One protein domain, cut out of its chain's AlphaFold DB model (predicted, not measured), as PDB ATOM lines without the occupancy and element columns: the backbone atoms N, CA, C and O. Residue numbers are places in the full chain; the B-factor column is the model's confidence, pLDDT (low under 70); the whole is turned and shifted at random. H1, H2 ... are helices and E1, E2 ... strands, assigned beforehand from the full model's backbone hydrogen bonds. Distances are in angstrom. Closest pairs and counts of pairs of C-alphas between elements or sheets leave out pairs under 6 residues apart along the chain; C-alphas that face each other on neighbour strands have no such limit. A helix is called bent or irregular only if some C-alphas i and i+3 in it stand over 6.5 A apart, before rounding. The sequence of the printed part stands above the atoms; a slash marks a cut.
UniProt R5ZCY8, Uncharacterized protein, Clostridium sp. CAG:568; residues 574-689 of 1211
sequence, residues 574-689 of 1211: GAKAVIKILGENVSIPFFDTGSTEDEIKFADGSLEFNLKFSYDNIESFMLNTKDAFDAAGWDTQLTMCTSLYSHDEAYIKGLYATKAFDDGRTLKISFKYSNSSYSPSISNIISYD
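This is residues 574 to 689 of the 1211 residues of an uncharacterized protein of Clostridium sp. CAG:568 (UniProt R5ZCY8). A long antiparallel sheet of four strands, E3 to E6, has one helix, H2, lying along one face, while the short hairpin of E1 and E2 sits beside the edge strand E6, with the small helix H1 on the side of E1. The 116 printed residues hold two named helices and six named strands in the order H1 E1 E2 H2 E3 E4 E5 E6, a mixed class. The larger sheet has the order E3 E4 E5 E6, a meander, each strand the antiparallel neighbour of the one before; with H2 it makes two layers. The whole is compact, with a radius of gyration of the C-alphas of 14.9 A, yet elongated in outline, spanning 48 by 27 by 25 A.

H1, residues 574 to 581, comes closest to E1, residues 600 to 603, at the C-alphas of Ala 575 and Ile 600, 5.0 A apart. E1 forms a hairpin with E2, residues 606 to 609, where N 601 and O 608 are 2.9 A apart, within hydrogen-bond range. E2 comes closest to E6, residues 681 to 688, at the C-alphas of Leu 607 and Ile 686, 5.3 A apart. H2, residues 615 to 631, is on the sheet of E3, residues 635 to 640, E4, residues 652 to 660, E5, residues 666 to 674, and E6, at a height over the sheet of 9.0 A. H2 is over E3 and E4, and runs along the strands, at 21 degrees to E4 on the local plane. E5 is only just not under H2, with 2 of its C-alphas falling on it. The closest C-alphas of H2 and E4 are those of Met 622 and Leu 655, 6.6 A apart. H1 is apart from H2 and not on this sheet. In the hairpins E3 and E4, E4 and E5, E5 and E6, pairs within hydrogen-bond range include N 637 and O 656 at 2.9 A, N 669 and O 657 at 2.8 A, and N 672 and O 683 at 2.8 A. Of the O i to N i+4 pairs, 3 of 4 are within range in H1 and 11 of 13 in H2.

H1 begins at C-alpha 574, (148.117, 180.515, 172.954), and measures 11.4 A. E1 and E2 measure 9.9 A each. H2 measures 24.6 A and is irregular, with C-alphas 616 and 619 8.0 A apart. E3 measures 17.4 A, E4 25.2 A, E5 26.2 A and E6 23.6 A, ending at C-alpha 688, (143.975, 162.336, 182.583).

The two C-alphas farthest apart are those of Glu 584 and Ser 646, at 48.2 A. The printed part has no cut. The links H1 to E1, 18 residues, and E3 to E4, 11 residues, are long. The mean pLDDT of the printed part is 82.3; residues 603 to 605, 642 to 649 and 675 to 680 are under 70.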
ATOM      1  N   GLY A 574     147.875 180.696 171.520       84.69
ATOM      2  CA  GLY A 574     148.117 180.515 172.954       84.69
ATOM      3  C   GLY A 574     147.453 179.244 173.488       84.69
ATOM      4  O   GLY A 574     148.137 178.369 174.016       84.69
ATOM      5  N   ALA A 575     146.144 179.086 173.264       88.62
ATOM      6  CA  ALA A 575     145.408 177.884 173.659       88.62
ATOM      7  C   ALA A 575     145.975 176.612 172.995       88.62
ATOM      8  O   ALA A 575     146.146 175.595 173.665       88.62
ATOM      9  N   LYS A 576     146.382 176.671 171.717       88.06
ATOM     10  CA  LYS A 576     147.087 175.574 171.020       88.06
ATOM     11  C   LYS A 576     148.429 175.219 171.662       88.06
ATOM     12  O   LYS A 576     148.739 174.036 171.801       88.06
ATOM     13  N   ALA A 577     149.221 176.213 172.071       83.00
ATOM     14  CA  ALA A 577     150.480 175.973 172.776       83.00
ATOM     15  C   ALA A 577     150.251 175.296 174.140       83.00
ATOM     16  O   ALA A 577     151.022 174.415 174.513       83.00
ATOM     17  N   VAL A 578     149.165 175.642 174.839       82.62
ATOM     18  CA  VAL A 578     148.767 174.995 176.098       82.62
ATOM     19  C   VAL A 578     148.236 173.571 175.864       82.62
ATOM     20  O   VAL A 578     148.668 172.654 176.559       82.62
ATOM     21  N   ILE A 579     147.395 173.336 174.844       85.12
ATOM     22  CA  ILE A 579     146.965 171.979 174.442       85.12
ATOM     23  C   ILE A 579     148.185 171.097 174.143       85.12
ATOM     24  O   ILE A 579     148.189 169.927 174.513       85.12
ATOM     25  N   LYS A 580     149.254 171.644 173.548       79.94
ATOM     26  CA  LYS A 580     150.479 170.878 173.271       79.94
ATOM     27  C   LYS A 580     151.166 170.330 174.537       79.94
ATOM     28  O   LYS A 580     151.836 169.304 174.445       79.94
ATOM     29  N   ILE A 581     150.962 170.930 175.714       75.38
ATOM     30  CA  ILE A 581     151.471 170.398 176.998       75.38
ATOM     31  C   ILE A 581     150.795 169.052 177.340       75.38
ATOM     32  O   ILE A 581     151.392 168.201 177.995       75.38
ATOM     33  N   LEU A 582     149.594 168.793 176.803       76.44
ATOM     34  CA  LEU A 582     148.944 167.479 176.822       76.44
ATOM     35  C   LEU A 582     149.536 166.496 175.784       76.44
ATOM     36  O   LEU A 582     148.998 165.413 175.591       76.44
ATOM     37  N   GLY A 583     150.649 166.818 175.119       72.56
ATOM     38  CA  GLY A 583     151.346 165.963 174.150       72.56
ATOM     39  C   GLY A 583     150.838 166.087 172.706       72.56
ATOM     40  O   GLY A 583     149.663 166.335 172.452       72.56
ATOM     41  N   GLU A 584     151.736 165.878 171.734       74.12
ATOM     42  CA  GLU A 584     151.536 166.258 170.318       74.12
ATOM     43  C   GLU A 584     150.378 165.552 169.580       74.12
ATOM     44  O   GLU A 584     150.004 165.975 168.488       74.12
ATOM     45  N   ASN A 585     149.826 164.479 170.145       80.19
ATOM     46  CA  ASN A 585     148.728 163.686 169.587       80.19
ATOM     47  C   ASN A 585     147.406 163.793 170.375       80.19
ATOM     48  O   ASN A 585     146.448 163.102 170.025       80.19
ATOM     49  N   VAL A 586     147.326 164.648 171.403       82.94
ATOM     50  CA  VAL A 586     146.052 165.006 172.050       82.94
ATOM     51  C   VAL A 586     145.397 166.160 171.294       82.94
ATOM     52  O   VAL A 586     146.058 167.095 170.849       82.94
ATOM     53  N   SER A 587     144.073 166.096 171.141       88.06
ATOM     54  CA  SER A 587     143.277 167.134 170.484       88.06
ATOM     55  C   SER A 587     141.973 167.386 171.237       88.06
ATOM     56  O   SER A 587     141.163 166.479 171.434       88.06
ATOM     57  N   ILE A 588     141.774 168.639 171.650       91.25
ATOM     58  CA  ILE A 588     140.522 169.140 172.225       91.25
ATOM     59  C   ILE A 588     139.777 169.893 171.108       91.25
ATOM     60  O   ILE A 588     140.376 170.788 170.502       91.25
ATOM     61  N   PRO A 589     138.517 169.542 170.791       93.31
ATOM     62  CA  PRO A 589     137.743 170.229 169.762       93.31
ATOM     63  C   PRO A 589     137.501 171.687 170.141       93.31
ATOM     64  O   PRO A 589     137.353 172.005 171.317       93.31
ATOM     65  N   PHE A 590     137.454 172.568 169.143       91.50
ATOM     66  CA  PHE A 590     137.080 173.961 169.364       91.50
ATOM     67  C   PHE A 590     135.591 174.072 169.707       91.50
ATOM     68  O   PHE A 590     134.746 173.523 169.000       91.50
ATOM     69  N   PHE A 591     135.290 174.834 170.754       90.31
ATOM     70  CA  PHE A 591     133.957 175.323 171.092       90.31
ATOM     71  C   PHE A 591     134.085 176.772 171.579       90.31
ATOM     72  O   PHE A 591     135.147 177.186 172.051       90.31
ATOM     73  N   ASP A 592     133.019 177.560 171.452       87.12
ATOM     74  CA  ASP A 592     133.073 178.978 171.806       87.12
ATOM     75  C   ASP A 592     133.065 179.176 173.329       87.12
ATOM     76  O   ASP A 592     132.091 178.869 174.017       87.12
ATOM     77  N   THR A 593     134.161 179.713 173.865       85.75
ATOM     78  CA  THR A 593     134.277 180.059 175.290       85.75
ATOM     79  C   THR A 593     133.703 181.441 175.613       85.75
ATOM     80  O   THR A 593     133.587 181.791 176.788       85.75
ATOM     81  N   GLY A 594     133.385 182.258 174.601       83.56
ATOM     82  CA  GLY A 594     133.134 183.694 174.753       83.56
ATOM     83  C   GLY A 594     134.413 184.535 174.899       83.56
ATOM     84  O   GLY A 594     134.343 185.763 174.978       83.56
ATOM     85  N   SER A 595     135.595 183.903 174.922       82.06
ATOM     86  CA  SER A 595     136.900 184.567 174.905       82.06
ATOM     87  C   SER A 595     137.596 184.385 173.555       82.06
ATOM     88  O   SER A 595     137.529 183.318 172.958       82.06
ATOM     89  N   THR A 596     138.315 185.412 173.097       79.25
ATOM     90  CA  THR A 596     139.161 185.365 171.885       79.25
ATOM     91  C   THR A 596     140.663 185.321 172.189       79.25
ATOM     92  O   THR A 596     141.478 185.284 171.272       79.25
ATOM     93  N   GLU A 597     141.029 185.385 173.469       80.00
ATOM     94  CA  GLU A 597     142.400 185.325 173.988       80.00
ATOM     95  C   GLU A 597     142.398 184.483 175.274       80.00
ATOM     96  O   GLU A 597     141.406 184.485 176.014       80.00
ATOM     97  N   ASP A 598     143.493 183.764 175.535       81.94
ATOM     98  CA  ASP A 598     143.674 182.872 176.688       81.94
ATOM     99  C   ASP A 598     142.485 181.916 176.932       81.94
ATOM    100  O   ASP A 598     142.055 181.762 178.075       81.94
ATOM    101  N   GLU A 599     141.899 181.299 175.890       89.69
ATOM    102  CA  GLU A 599     140.686 180.464 176.045       89.69
ATOM    103  C   GLU A 599     140.923 179.215 176.908       89.69
ATOM    104  O   GLU A 599     139.998 178.725 177.556       89.69
ATOM    105  N   ILE A 600     142.164 178.717 176.923       88.56
ATOM    106  CA  ILE A 600     142.634 177.605 177.752       88.56
ATOM    107  C   ILE A 600     143.861 178.086 178.525       88.56
ATOM    108  O   ILE A 600     144.833 178.555 177.929       88.56
ATOM    109  N   LYS A 601     143.828 177.938 179.850       83.12
ATOM    110  CA  LYS A 601     144.903 178.320 180.774       83.12
ATOM    111  C   LYS A 601     145.350 177.120 181.609       83.12
ATOM    112  O   LYS A 601     144.532 176.293 182.000       83.12
ATOM    113  N   PHE A 602     146.642 177.068 181.930       77.25
ATOM    114  CA  PHE A 602     147.176 176.199 182.979       77.25
ATOM    115  C   PHE A 602     147.622 177.072 184.153       77.25
ATOM    116  O   PHE A 602     148.469 177.950 183.976       77.25
ATOM    117  N   ALA A 603     147.023 176.875 185.326       68.44
ATOM    118  CA  ALA A 603     147.278 177.670 186.526       68.44
ATOM    119  C   ALA A 603     147.151 176.777 187.765       68.44
ATOM    120  O   ALA A 603     146.280 175.921 187.807       68.44
ATOM    121  N   ASP A 604     148.037 176.943 188.750       67.12
ATOM    122  CA  ASP A 604     147.993 176.258 190.056       67.12
ATOM    123  C   ASP A 604     147.833 174.714 190.024       67.12
ATOM    124  O   ASP A 604     147.521 174.082 191.030       67.12
ATOM    125  N   GLY A 605     148.133 174.085 188.882       66.06
ATOM    126  CA  GLY A 605     148.020 172.643 188.653       66.06
ATOM    127  C   GLY A 605     146.723 172.185 187.983       66.06
ATOM    128  O   GLY A 605     146.642 171.018 187.601       66.06
ATOM    129  N   SER A 606     145.741 173.067 187.786       72.19
ATOM    130  CA  SER A 606     144.557 172.800 186.966       72.19
ATOM    131  C   SER A 606     144.758 173.282 185.526       72.19
ATOM    132  O   SER A 606     145.381 174.315 185.257       72.19
ATOM    133  N   LEU A 607     144.205 172.522 184.577       81.69
ATOM    134  CA  LEU A 607     143.999 172.979 183.208       81.69
ATOM    135  C   LEU A 607     142.515 173.321 183.027       81.69
ATOM    136  O   LEU A 607     141.648 172.472 183.244       81.69
ATOM    137  N   GLU A 608     142.242 174.573 182.657       86.56
ATOM    138  CA  GLU A 608     140.911 175.186 182.717       86.56
ATOM    139  C   GLU A 608     140.586 176.013 181.465       86.56
ATOM    140  O   GLU A 608     141.460 176.649 180.868       86.56
ATOM    141  N   PHE A 609     139.300 176.081 181.125       88.81
ATOM    142  CA  PHE A 609     138.743 176.983 180.118       88.81
ATOM    143  C   PHE A 609     138.358 178.343 180.717       88.81
ATOM    144  O   PHE A 609     137.741 178.430 181.784       88.81
ATOM    145  N   ASN A 610     138.669 179.412 179.987       87.44
ATOM    146  CA  ASN A 610     138.413 180.810 180.334       87.44
ATOM    147  C   ASN A 610     137.040 181.264 179.804       87.44
ATOM    148  O   ASN A 610     136.941 181.954 178.788       87.44
ATOM    149  N   LEU A 611     135.978 180.816 180.474       86.25
ATOM    150  CA  LEU A 611     134.590 181.018 180.047       86.25
ATOM    151  C   LEU A 611     134.105 182.459 180.303       86.25
ATOM    152  O   LEU A 611     134.269 182.990 181.403       86.25
ATOM    153  N   LYS A 612     133.483 183.086 179.295       82.75
ATOM    154  CA  LYS A 612     133.014 184.486 179.309       82.75
ATOM    155  C   LYS A 612     131.644 184.638 178.628       82.75
ATOM    156  O   LYS A 612     131.537 185.186 177.534       82.75
ATOM    157  N   PHE A 613     130.583 184.185 179.289       76.44
ATOM    158  CA  PHE A 613     129.195 184.323 178.821       76.44
ATOM    159  C   PHE A 613     128.235 184.674 179.969       76.44
ATOM    160  O   PHE A 613     128.626 184.639 181.135       76.44
ATOM    161  N   SER A 614     126.988 185.043 179.645       78.31
ATOM    162  CA  SER A 614     125.943 185.245 180.660       78.31
ATOM    163  C   SER A 614     125.329 183.914 181.079       78.31
ATOM    164  O   SER A 614     125.128 183.043 180.235       78.31
ATOM    165  N   TYR A 615     124.985 183.766 182.359       74.94
ATOM    166  CA  TYR A 615     124.374 182.537 182.876       74.94
ATOM    167  C   TYR A 615     122.999 182.242 182.251       74.94
ATOM    168  O   TYR A 615     122.636 181.078 182.145       74.94
ATOM    169  N   ASP A 616     122.315 183.258 181.714       76.69
ATOM    170  CA  ASP A 616     121.073 183.125 180.927       76.69
ATOM    171  C   ASP A 616     121.250 182.312 179.621       76.69
ATOM    172  O   ASP A 616     120.271 181.960 178.964       76.69
ATOM    173  N   ASN A 617     122.500 182.028 179.230       82.81
ATOM    174  CA  ASN A 617     122.859 181.257 178.038       82.81
ATOM    175  C   ASN A 617     123.357 179.834 178.389       82.81
ATOM    176  O   ASN A 617     123.933 179.165 177.527       82.81
ATOM    177  N   ILE A 618     123.216 179.379 179.645       84.56
ATOM    178  CA  ILE A 618     123.851 178.148 180.151       84.56
ATOM    179  C   ILE A 618     123.456 176.895 179.360       84.56
ATOM    180  O   ILE A 618     124.335 176.099 179.024       84.56
ATOM    181  N   GLU A 619     122.182 176.733 178.991       87.50
ATOM    182  CA  GLU A 619     121.752 175.596 178.170       87.50
ATOM    183  C   GLU A 619     122.381 175.632 176.771       87.50
ATOM    184  O   GLU A 619     122.834 174.603 176.274       87.50
ATOM    185  N   SER A 620     122.477 176.818 176.157       88.56
ATOM    186  CA  SER A 620     123.095 176.994 174.836       88.56
ATOM    187  C   SER A 620     124.592 176.685 174.857       88.56
ATOM    188  O   SER A 620     125.081 175.987 173.970       88.56
ATOM    189  N   PHE A 621     125.313 177.129 175.892       88.38
ATOM    190  CA  PHE A 621     126.721 176.772 176.075       88.38
ATOM    191  C   PHE A 621     126.908 175.256 176.237       88.38
ATOM    192  O   PHE A 621     127.765 174.672 175.571       88.38
ATOM    193  N   MET A 622     126.103 174.607 177.087       89.62
ATOM    194  CA  MET A 622     126.222 173.167 177.343       89.62
ATOM    195  C   MET A 622     125.903 172.327 176.098       89.62
ATOM    196  O   MET A 622     126.639 171.381 175.821       89.62
ATOM    197  N   LEU A 623     124.874 172.689 175.319       89.94
ATOM    198  CA  LEU A 623     124.552 172.029 174.045       89.94
ATOM    199  C   LEU A 623     125.667 172.210 173.007       89.94
ATOM    200  O   LEU A 623     126.230 171.223 172.545       89.94
ATOM    201  N   ASN A 624     126.047 173.456 172.700       88.94
ATOM    202  CA  ASN A 624     127.067 173.748 171.684       88.94
ATOM    203  C   ASN A 624     128.423 173.104 172.018       88.94
ATOM    204  O   ASN A 624     129.144 172.655 171.127       88.94
ATOM    205  N   THR A 625     128.762 173.027 173.309       91.06
ATOM    206  CA  THR A 625     129.960 172.323 173.778       91.06
ATOM    207  C   THR A 625     129.807 170.812 173.587       91.06
ATOM    208  O   THR A 625     130.691 170.193 172.996       91.06
ATOM    209  N   LYS A 626     128.683 170.209 174.010       92.81
ATOM    210  CA  LYS A 626     128.410 168.771 173.823       92.81
ATOM    211  C   LYS A 626     128.516 168.366 172.349       92.81
ATOM    212  O   LYS A 626     129.249 167.427 172.044       92.81
ATOM    213  N   ASP A 627     127.880 169.109 171.447       91.06
ATOM    214  CA  ASP A 627     127.878 168.832 170.006       91.06
ATOM    215  C   ASP A 627     129.290 168.889 169.398       91.06
ATOM    216  O   ASP A 627     129.657 168.033 168.588       91.06
ATOM    217  N   ALA A 628     130.124 169.847 169.821       93.12
ATOM    218  CA  ALA A 628     131.521 169.937 169.391       93.12
ATOM    219  C   ALA A 628     132.371 168.745 169.878       93.12
ATOM    220  O   ALA A 628     133.251 168.268 169.153       93.12
ATOM    221  N   PHE A 629     132.099 168.235 171.084       94.88
ATOM    222  CA  PHE A 629     132.757 167.048 171.632       94.88
ATOM    223  C   PHE A 629     132.273 165.742 170.971       94.88
ATOM    224  O   PHE A 629     133.110 164.927 170.563       94.88
ATOM    225  N   ASP A 630     130.964 165.576 170.760       94.06
ATOM    226  CA  ASP A 630     130.362 164.435 170.051       94.06
ATOM    227  C   ASP A 630     130.849 164.352 168.594       94.06
ATOM    228  O   ASP A 630     131.303 163.298 168.139       94.06
ATOM    229  N   ALA A 631     130.843 165.476 167.864       94.00
ATOM    230  CA  ALA A 631     131.329 165.547 166.483       94.00
ATOM    231  C   ALA A 631     132.827 165.205 166.358       94.00
ATOM    232  O   ALA A 631     133.280 164.735 165.310       94.00
ATOM    233  N   ALA A 632     133.599 165.398 167.433       94.31
ATOM    234  CA  ALA A 632     135.002 165.007 167.530       94.31
ATOM    235  C   ALA A 632     135.217 163.584 168.084       94.31
ATOM    236  O   ALA A 632     136.368 163.184 168.305       94.31
ATOM    237  N   GLY A 633     134.152 162.808 168.304       94.00
ATOM    238  CA  GLY A 633     134.218 161.430 168.791       94.00
ATOM    239  C   GLY A 633     134.741 161.317 170.223       94.00
ATOM    240  O   GLY A 633     135.613 160.487 170.488       94.00
ATOM    241  N   TRP A 634     134.275 162.192 171.114       95.44
ATOM    242  CA  TRP A 634     134.350 161.990 172.562       95.44
ATOM    243  C   TRP A 634     133.077 161.283 173.050       95.44
ATOM    244  O   TRP A 634     132.027 161.381 172.422       95.44
ATOM    245  N   ASP A 635     133.177 160.579 174.171       94.94
ATOM    246  CA  ASP A 635     132.032 160.050 174.913       94.94
ATOM    247  C   ASP A 635     131.525 161.149 175.858       94.94
ATOM    248  O   ASP A 635     132.310 161.636 176.677       94.94
ATOM    249  N   THR A 636     130.270 161.601 175.726       94.38
ATOM    250  CA  THR A 636     129.762 162.758 176.488       94.38
ATOM    251  C   THR A 636     128.439 162.506 177.208       94.38
ATOM    252  O   THR A 636     127.524 161.858 176.698       94.38
ATOM    253  N   GLN A 637     128.332 163.080 178.406       92.56
ATOM    254  CA  GLN A 637     127.205 162.931 179.320       92.56
ATOM    255  C   GLN A 637     126.838 164.292 179.917       92.56
ATOM    256  O   GLN A 637     127.674 164.963 180.521       92.56
ATOM    257  N   LEU A 638     125.571 164.685 179.782       92.69
ATOM    258  CA  LEU A 638     124.980 165.767 180.571       92.69
ATOM    259  C   LEU A 638     124.368 165.177 181.848       92.69
ATOM    260  O   LEU A 638     123.843 164.063 181.819       92.69
ATOM    261  N   THR A 639     124.390 165.925 182.950       91.12
ATOM    262  CA  THR A 639     123.706 165.555 184.204       91.12
ATOM    263  C   THR A 639     122.758 166.654 184.678       91.12
ATOM    264  O   THR A 639     122.919 167.821 184.319       91.12
ATOM    265  N   MET A 640     121.778 166.297 185.510       87.19
ATOM    266  CA  MET A 640     120.846 167.225 186.170       87.19
ATOM    267  C   MET A 640     120.973 167.186 187.704       87.19
ATOM    268  O   MET A 640     121.624 166.304 188.273       87.19
ATOM    269  N   CYS A 641     120.368 168.165 188.380       78.50
ATOM    270  CA  CYS A 641     120.178 168.158 189.832       78.50
ATOM    271  C   CYS A 641     118.979 167.276 190.231       78.50
ATOM    272  O   CYS A 641     117.985 167.240 189.512       78.50
ATOM    273  N   THR A 642     119.044 166.603 191.384       69.50
ATOM    274  CA  THR A 642     117.939 165.778 191.909       69.50
ATOM    275  C   THR A 642     116.855 166.613 192.600       69.50
ATOM    276  O   THR A 642     115.682 166.520 192.242       69.50
ATOM    277  N   SER A 643     117.247 167.450 193.567       65.06
ATOM    278  CA  SER A 643     116.348 168.222 194.441       65.06
ATOM    279  C   SER A 643     116.588 169.732 194.356       65.06
ATOM    280  O   SER A 643     117.746 170.163 194.341       65.06
ATOM    281  N   LEU A 644     115.521 170.530 194.426       62.50
ATOM    282  CA  LEU A 644     115.586 171.994 194.556       62.50
ATOM    283  C   LEU A 644     115.345 172.444 196.007       62.50
ATOM    284  O   LEU A 644     114.682 171.752 196.779       62.50
ATOM    285  N   TYR A 645     115.882 173.611 196.381       50.59
ATOM    286  CA  TYR A 645     115.734 174.168 197.736       50.59
ATOM    287  C   TYR A 645     114.401 174.917 197.918       50.59
ATOM    288  O   TYR A 645     113.770 174.792 198.966       50.59
ATOM    289  N   SER A 646     113.949 175.656 196.896       48.94
ATOM    290  CA  SER A 646     112.763 176.522 196.972       48.94
ATOM    291  C   SER A 646     112.080 176.752 195.604       48.94
ATOM    292  O   SER A 646     111.682 177.866 195.290       48.94
ATOM    293  N   HIS A 647     111.886 175.687 194.809       51.25
ATOM    294  CA  HIS A 647     111.308 175.731 193.443       51.25
ATOM    295  C   HIS A 647     112.121 176.553 192.414       51.25
ATOM    296  O   HIS A 647     111.599 176.936 191.374       51.25
ATOM    297  N   ASP A 648     113.411 176.786 192.671       57.31
ATOM    298  CA  ASP A 648     114.296 177.648 191.871       57.31
ATOM    299  C   ASP A 648     114.791 177.011 190.542       57.31
ATOM    300  O   ASP A 648     115.999 176.963 190.302       57.31
ATOM    301  N   GLU A 649     113.860 176.543 189.695       69.88
ATOM    302  CA  GLU A 649     114.058 176.025 188.320       69.88
ATOM    303  C   GLU A 649     114.860 174.701 188.170       69.88
ATOM    304  O   GLU A 649     115.855 174.452 188.857       69.88
ATOM    305  N   ALA A 650     114.480 173.828 187.218       78.38
ATOM    306  CA  ALA A 650     115.312 172.672 186.855       78.38
ATOM    307  C   ALA A 650     116.529 173.099 186.017       78.38
ATOM    308  O   ALA A 650     116.398 173.780 184.997       78.38
ATOM    309  N   TYR A 651     117.733 172.644 186.382       81.56
ATOM    310  CA  TYR A 651     118.957 173.058 185.688       81.56
ATOM    311  C   TYR A 651     119.934 171.914 185.378       81.56
ATOM    312  O   TYR A 651     120.033 170.908 186.089       81.56
ATOM    313  N   ILE A 652     120.700 172.100 184.296       86.69
ATOM    314  CA  ILE A 652     121.805 171.216 183.900       86.69
ATOM    315  C   ILE A 652     122.902 171.322 184.961       86.69
ATOM    316  O   ILE A 652     123.464 172.397 185.176       86.69
ATOM    317  N   LYS A 653     123.234 170.215 185.625       85.38
ATOM    318  CA  LYS A 653     124.235 170.197 186.693       85.38
ATOM    319  C   LYS A 653     125.665 170.117 186.166       85.38
ATOM    320  O   LYS A 653     126.569 170.681 186.788       85.38
ATOM    321  N   GLY A 654     125.872 169.502 185.004       89.94
ATOM    322  CA  GLY A 654     127.156 169.544 184.316       89.94
ATOM    323  C   GLY A 654     127.184 168.847 182.959       89.94
ATOM    324  O   GLY A 654     126.229 168.181 182.564       89.94
ATOM    325  N   LEU A 655     128.321 169.006 182.282       93.06
ATOM    326  CA  LEU A 655     128.729 168.282 181.080       93.06
ATOM    327  C   LEU A 655     130.051 167.567 181.370       93.06
ATOM    328  O   LEU A 655     131.009 168.188 181.831       93.06
ATOM    329  N   TYR A 656     130.107 166.279 181.062       92.81
ATOM    330  CA  TYR A 656     131.290 165.431 181.154       92.81
ATOM    331  C   TYR A 656     131.640 164.916 179.763       92.81
ATOM    332  O   TYR A 656     130.752 164.494 179.026       92.81
ATOM    333  N   ALA A 657     132.922 164.935 179.408       95.31
ATOM    334  CA  ALA A 657     133.435 164.420 178.144       95.31
ATOM    335  C   ALA A 657     134.699 163.585 178.389       95.31
ATOM    336  O   ALA A 657     135.629 164.035 179.060       95.31
ATOM    337  N   THR A 658     134.752 162.373 177.837       95.25
ATOM    338  CA  THR A 658     135.872 161.431 177.993       95.25
ATOM    339  C   THR A 658     136.373 160.966 176.628       95.25
ATOM    340  O   THR A 658     135.576 160.697 175.731       95.25
ATOM    341  N   LYS A 659     137.693 160.840 176.445       94.44
ATOM    342  CA  LYS A 659     138.263 160.273 175.213       94.44
ATOM    343  C   LYS A 659     139.592 159.569 175.434       94.44
ATOM    344  O   LYS A 659     140.494 160.119 176.061       94.44
ATOM    345  N   ALA A 660     139.709 158.373 174.862       91.94
ATOM    346  CA  ALA A 660     140.955 157.623 174.756       91.94
ATOM    347  C   ALA A 660     141.725 157.986 173.472       91.94
ATOM    348  O   ALA A 660     141.124 158.268 172.434       91.94
ATOM    349  N   PHE A 661     143.054 157.949 173.549       86.38
ATOM    350  CA  PHE A 661     143.995 158.274 172.475       86.38
ATOM    351  C   PHE A 661     144.916 157.075 172.175       86.38
ATOM    352  O   PHE A 661     145.100 156.191 173.012       86.38
ATOM    353  N   ASP A 662     145.508 157.040 170.975       82.06
ATOM    354  CA  ASP A 662     146.226 155.868 170.429       82.06
ATOM    355  C   ASP A 662     147.457 155.401 171.240       82.06
ATOM    356  O   ASP A 662     147.954 154.294 171.032       82.06
ATOM    357  N   ASP A 663     147.959 156.223 172.166       73.94
ATOM    358  CA  ASP A 663     149.061 155.889 173.084       73.94
ATOM    359  C   ASP A 663     148.600 155.278 174.424       73.94
ATOM    360  O   ASP A 663     149.423 154.978 175.292       73.94
ATOM    361  N   GLY A 664     147.291 155.061 174.587       75.12
ATOM    362  CA  GLY A 664     146.688 154.486 175.787       75.12
ATOM    363  C   GLY A 664     146.351 155.498 176.883       75.12
ATOM    364  O   GLY A 664     145.932 155.078 177.962       75.12
ATOM    365  N   ARG A 665     146.508 156.805 176.642       80.81
ATOM    366  CA  ARG A 665     145.971 157.843 177.534       80.81
ATOM    367  C   ARG A 665     144.474 158.029 177.329       80.81
ATOM    368  O   ARG A 665     143.988 158.011 176.201       80.81
ATOM    369  N   THR A 666     143.780 158.330 178.416       89.31
ATOM    370  CA  THR A 666     142.399 158.816 178.407       89.31
ATOM    371  C   THR A 666     142.380 160.194 179.051       89.31
ATOM    372  O   THR A 666     142.960 160.362 180.121       89.31
ATOM    373  N   LEU A 667     141.733 161.176 178.423       89.25
ATOM    374  CA  LEU A 667     141.423 162.460 179.055       89.25
ATOM    375  C   LEU A 667     139.959 162.509 179.480       89.25
ATOM    376  O   LEU A 667     139.083 161.990 178.784       89.25
ATOM    377  N   LYS A 668     139.722 163.187 180.601       90.44
ATOM    378  CA  LYS A 668     138.413 163.602 181.097       90.44
ATOM    379  C   LYS A 668     138.356 165.120 181.141       90.44
ATOM    380  O   LYS A 668     139.294 165.783 181.577       90.44
ATOM    381  N   ILE A 669     137.233 165.652 180.693       92.12
ATOM    382  CA  ILE A 669     136.876 167.063 180.767       92.12
ATOM    383  C   ILE A 669     135.530 167.141 181.474       92.12
ATOM    384  O   ILE A 669     134.627 166.353 181.195       92.12
ATOM    385  N   SER A 670     135.396 168.075 182.409       90.81
ATOM    386  CA  SER A 670     134.129 168.328 183.091       90.81
ATOM    387  C   SER A 670     133.854 169.819 183.212       90.81
ATOM    388  O   SER A 670     134.770 170.606 183.440       90.81
ATOM    389  N   PHE A 671     132.580 170.176 183.093       90.50
ATOM    390  CA  PHE A 671     132.010 171.481 183.401       90.50
ATOM    391  C   PHE A 671     130.901 171.240 184.428       90.50
ATOM    392  O   PHE A 671     129.938 170.540 184.127       90.50
ATOM    393  N   LYS A 672     131.022 171.784 185.639       88.00
ATOM    394  CA  LYS A 672     130.034 171.636 186.718       88.00
ATOM    395  C   LYS A 672     129.413 172.991 187.028       88.00
ATOM    396  O   LYS A 672     130.116 173.918 187.424       88.00
ATOM    397  N   TYR A 673     128.097 173.097 186.871       83.88
ATOM    398  CA  TYR A 673     127.347 174.314 187.167       83.88
ATOM    399  C   TYR A 673     126.873 174.337 188.628       83.88
ATOM    400  O   TYR A 673     126.418 173.341 189.205       83.88
ATOM    401  N   SER A 674     126.978 175.504 189.250       76.12
ATOM    402  CA  SER A 674     126.537 175.770 190.610       76.12
ATOM    403  C   SER A 674     125.597 176.968 190.601       76.12
ATOM    404  O   SER A 674     126.048 178.113 190.609       76.12
ATOM    405  N   ASN A 675     124.290 176.697 190.583       65.44
ATOM    406  CA  ASN A 675     123.271 177.711 190.818       65.44
ATOM    407  C   ASN A 675     123.257 178.044 192.321       65.44
ATOM    408  O   ASN A 675     122.728 177.276 193.125       65.44
ATOM    409  N   SER A 676     123.916 179.139 192.716       62.16
ATOM    410  CA  SER A 676     123.920 179.624 194.099       62.16
ATOM    411  C   SER A 676     123.400 181.057 194.152       62.16
ATOM    412  O   SER A 676     123.834 181.910 193.378       62.16
ATOM    413  N   SER A 677     122.513 181.339 195.106       53.78
ATOM    414  CA  SER A 677     121.796 182.617 195.235       53.78
ATOM    415  C   SER A 677     122.674 183.837 195.560       53.78
ATOM    416  O   SER A 677     122.177 184.960 195.588       53.78
ATOM    417  N   TYR A 678     123.980 183.641 195.770       48.81
ATOM    418  CA  TYR A 678     124.970 184.714 195.927       48.81
ATOM    419  C   TYR A 678     125.854 184.911 194.687       48.81
ATOM    420  O   TYR A 678     126.379 186.005 194.482       48.81
ATOM    421  N   SER A 679     126.053 183.865 193.881       60.03
ATOM    422  CA  SER A 679     126.750 183.887 192.587       60.03
ATOM    423  C   SER A 679     126.547 182.539 191.876       60.03
ATOM    424  O   SER A 679     127.062 181.525 192.368       60.03
ATOM    425  N   PRO A 680     125.853 182.480 190.724       67.06
ATOM    426  CA  PRO A 680     125.990 181.345 189.819       67.06
ATOM    427  C   PRO A 680     127.445 181.236 189.334       67.06
ATOM    428  O   PRO A 680     128.154 182.238 189.226       67.06
ATOM    429  N   SER A 681     127.922 180.013 189.101       76.31
ATOM    430  CA  SER A 681     129.304 179.756 188.668       76.31
ATOM    431  C   SER A 681     129.458 178.412 187.959       76.31
ATOM    432  O   SER A 681     128.683 177.486 188.193       76.31
ATOM    433  N   ILE A 682     130.478 178.298 187.106       82.00
ATOM    434  CA  ILE A 682     130.905 177.037 186.490       82.00
ATOM    435  C   ILE A 682     132.345 176.775 186.918       82.00
ATOM    436  O   ILE A 682     133.222 177.588 186.628       82.00
ATOM    437  N   SER A 683     132.601 175.638 187.561       84.00
ATOM    438  CA  SER A 683     133.957 175.088 187.620       84.00
ATOM    439  C   SER A 683     134.172 174.168 186.423       84.00
ATOM    440  O   SER A 683     133.252 173.480 185.977       84.00
ATOM    441  N   ASN A 684     135.382 174.163 185.874       87.62
ATOM    442  CA  ASN A 684     135.761 173.220 184.833       87.62
ATOM    443  C   ASN A 684     137.148 172.640 185.128       87.62
ATOM    444  O   ASN A 684     137.942 173.270 185.820       87.62
ATOM    445  N   ILE A 685     137.387 171.403 184.694       83.69
ATOM    446  CA  ILE A 685     138.640 170.669 184.919       83.69
ATOM    447  C   ILE A 685     138.914 169.796 183.695       83.69
ATOM    448  O   ILE A 685     138.027 169.055 183.262       83.69
ATOM    449  N   ILE A 686     140.148 169.845 183.190       86.62
ATOM    450  CA  ILE A 686     140.713 168.890 182.229       86.62
ATOM    451  C   ILE A 686     141.796 168.070 182.951       86.62
ATOM    452  O   ILE A 686     142.715 168.646 183.534       86.62
ATOM    453  N   SER A 687     141.715 166.739 182.911       82.44
ATOM    454  CA  SER A 687     142.698 165.831 183.526       82.44
ATOM    455  C   SER A 687     142.849 164.514 182.751       82.44
ATOM    456  O   SER A 687     142.054 164.210 181.857       82.44
ATOM    457  N   TYR A 688     143.872 163.715 183.073       84.56
ATOM    458  CA  TYR A 688     143.975 162.336 182.583       84.56
ATOM    459  C   TYR A 688     143.221 161.370 183.507       84.56
ATOM    460  O   TYR A 688     143.262 161.507 184.730       84.56
ATOM    461  N   ASP A 689     142.591 160.345 182.938       85.62
ATOM    462  CA  ASP A 689     141.968 159.250 183.690       85.62
ATOM    463  C   ASP A 689     143.013 158.176 184.033       85.62
ATOM    464  O   ASP A 689     143.104 157.131 183.388       85.62
TER     465      ASP A 689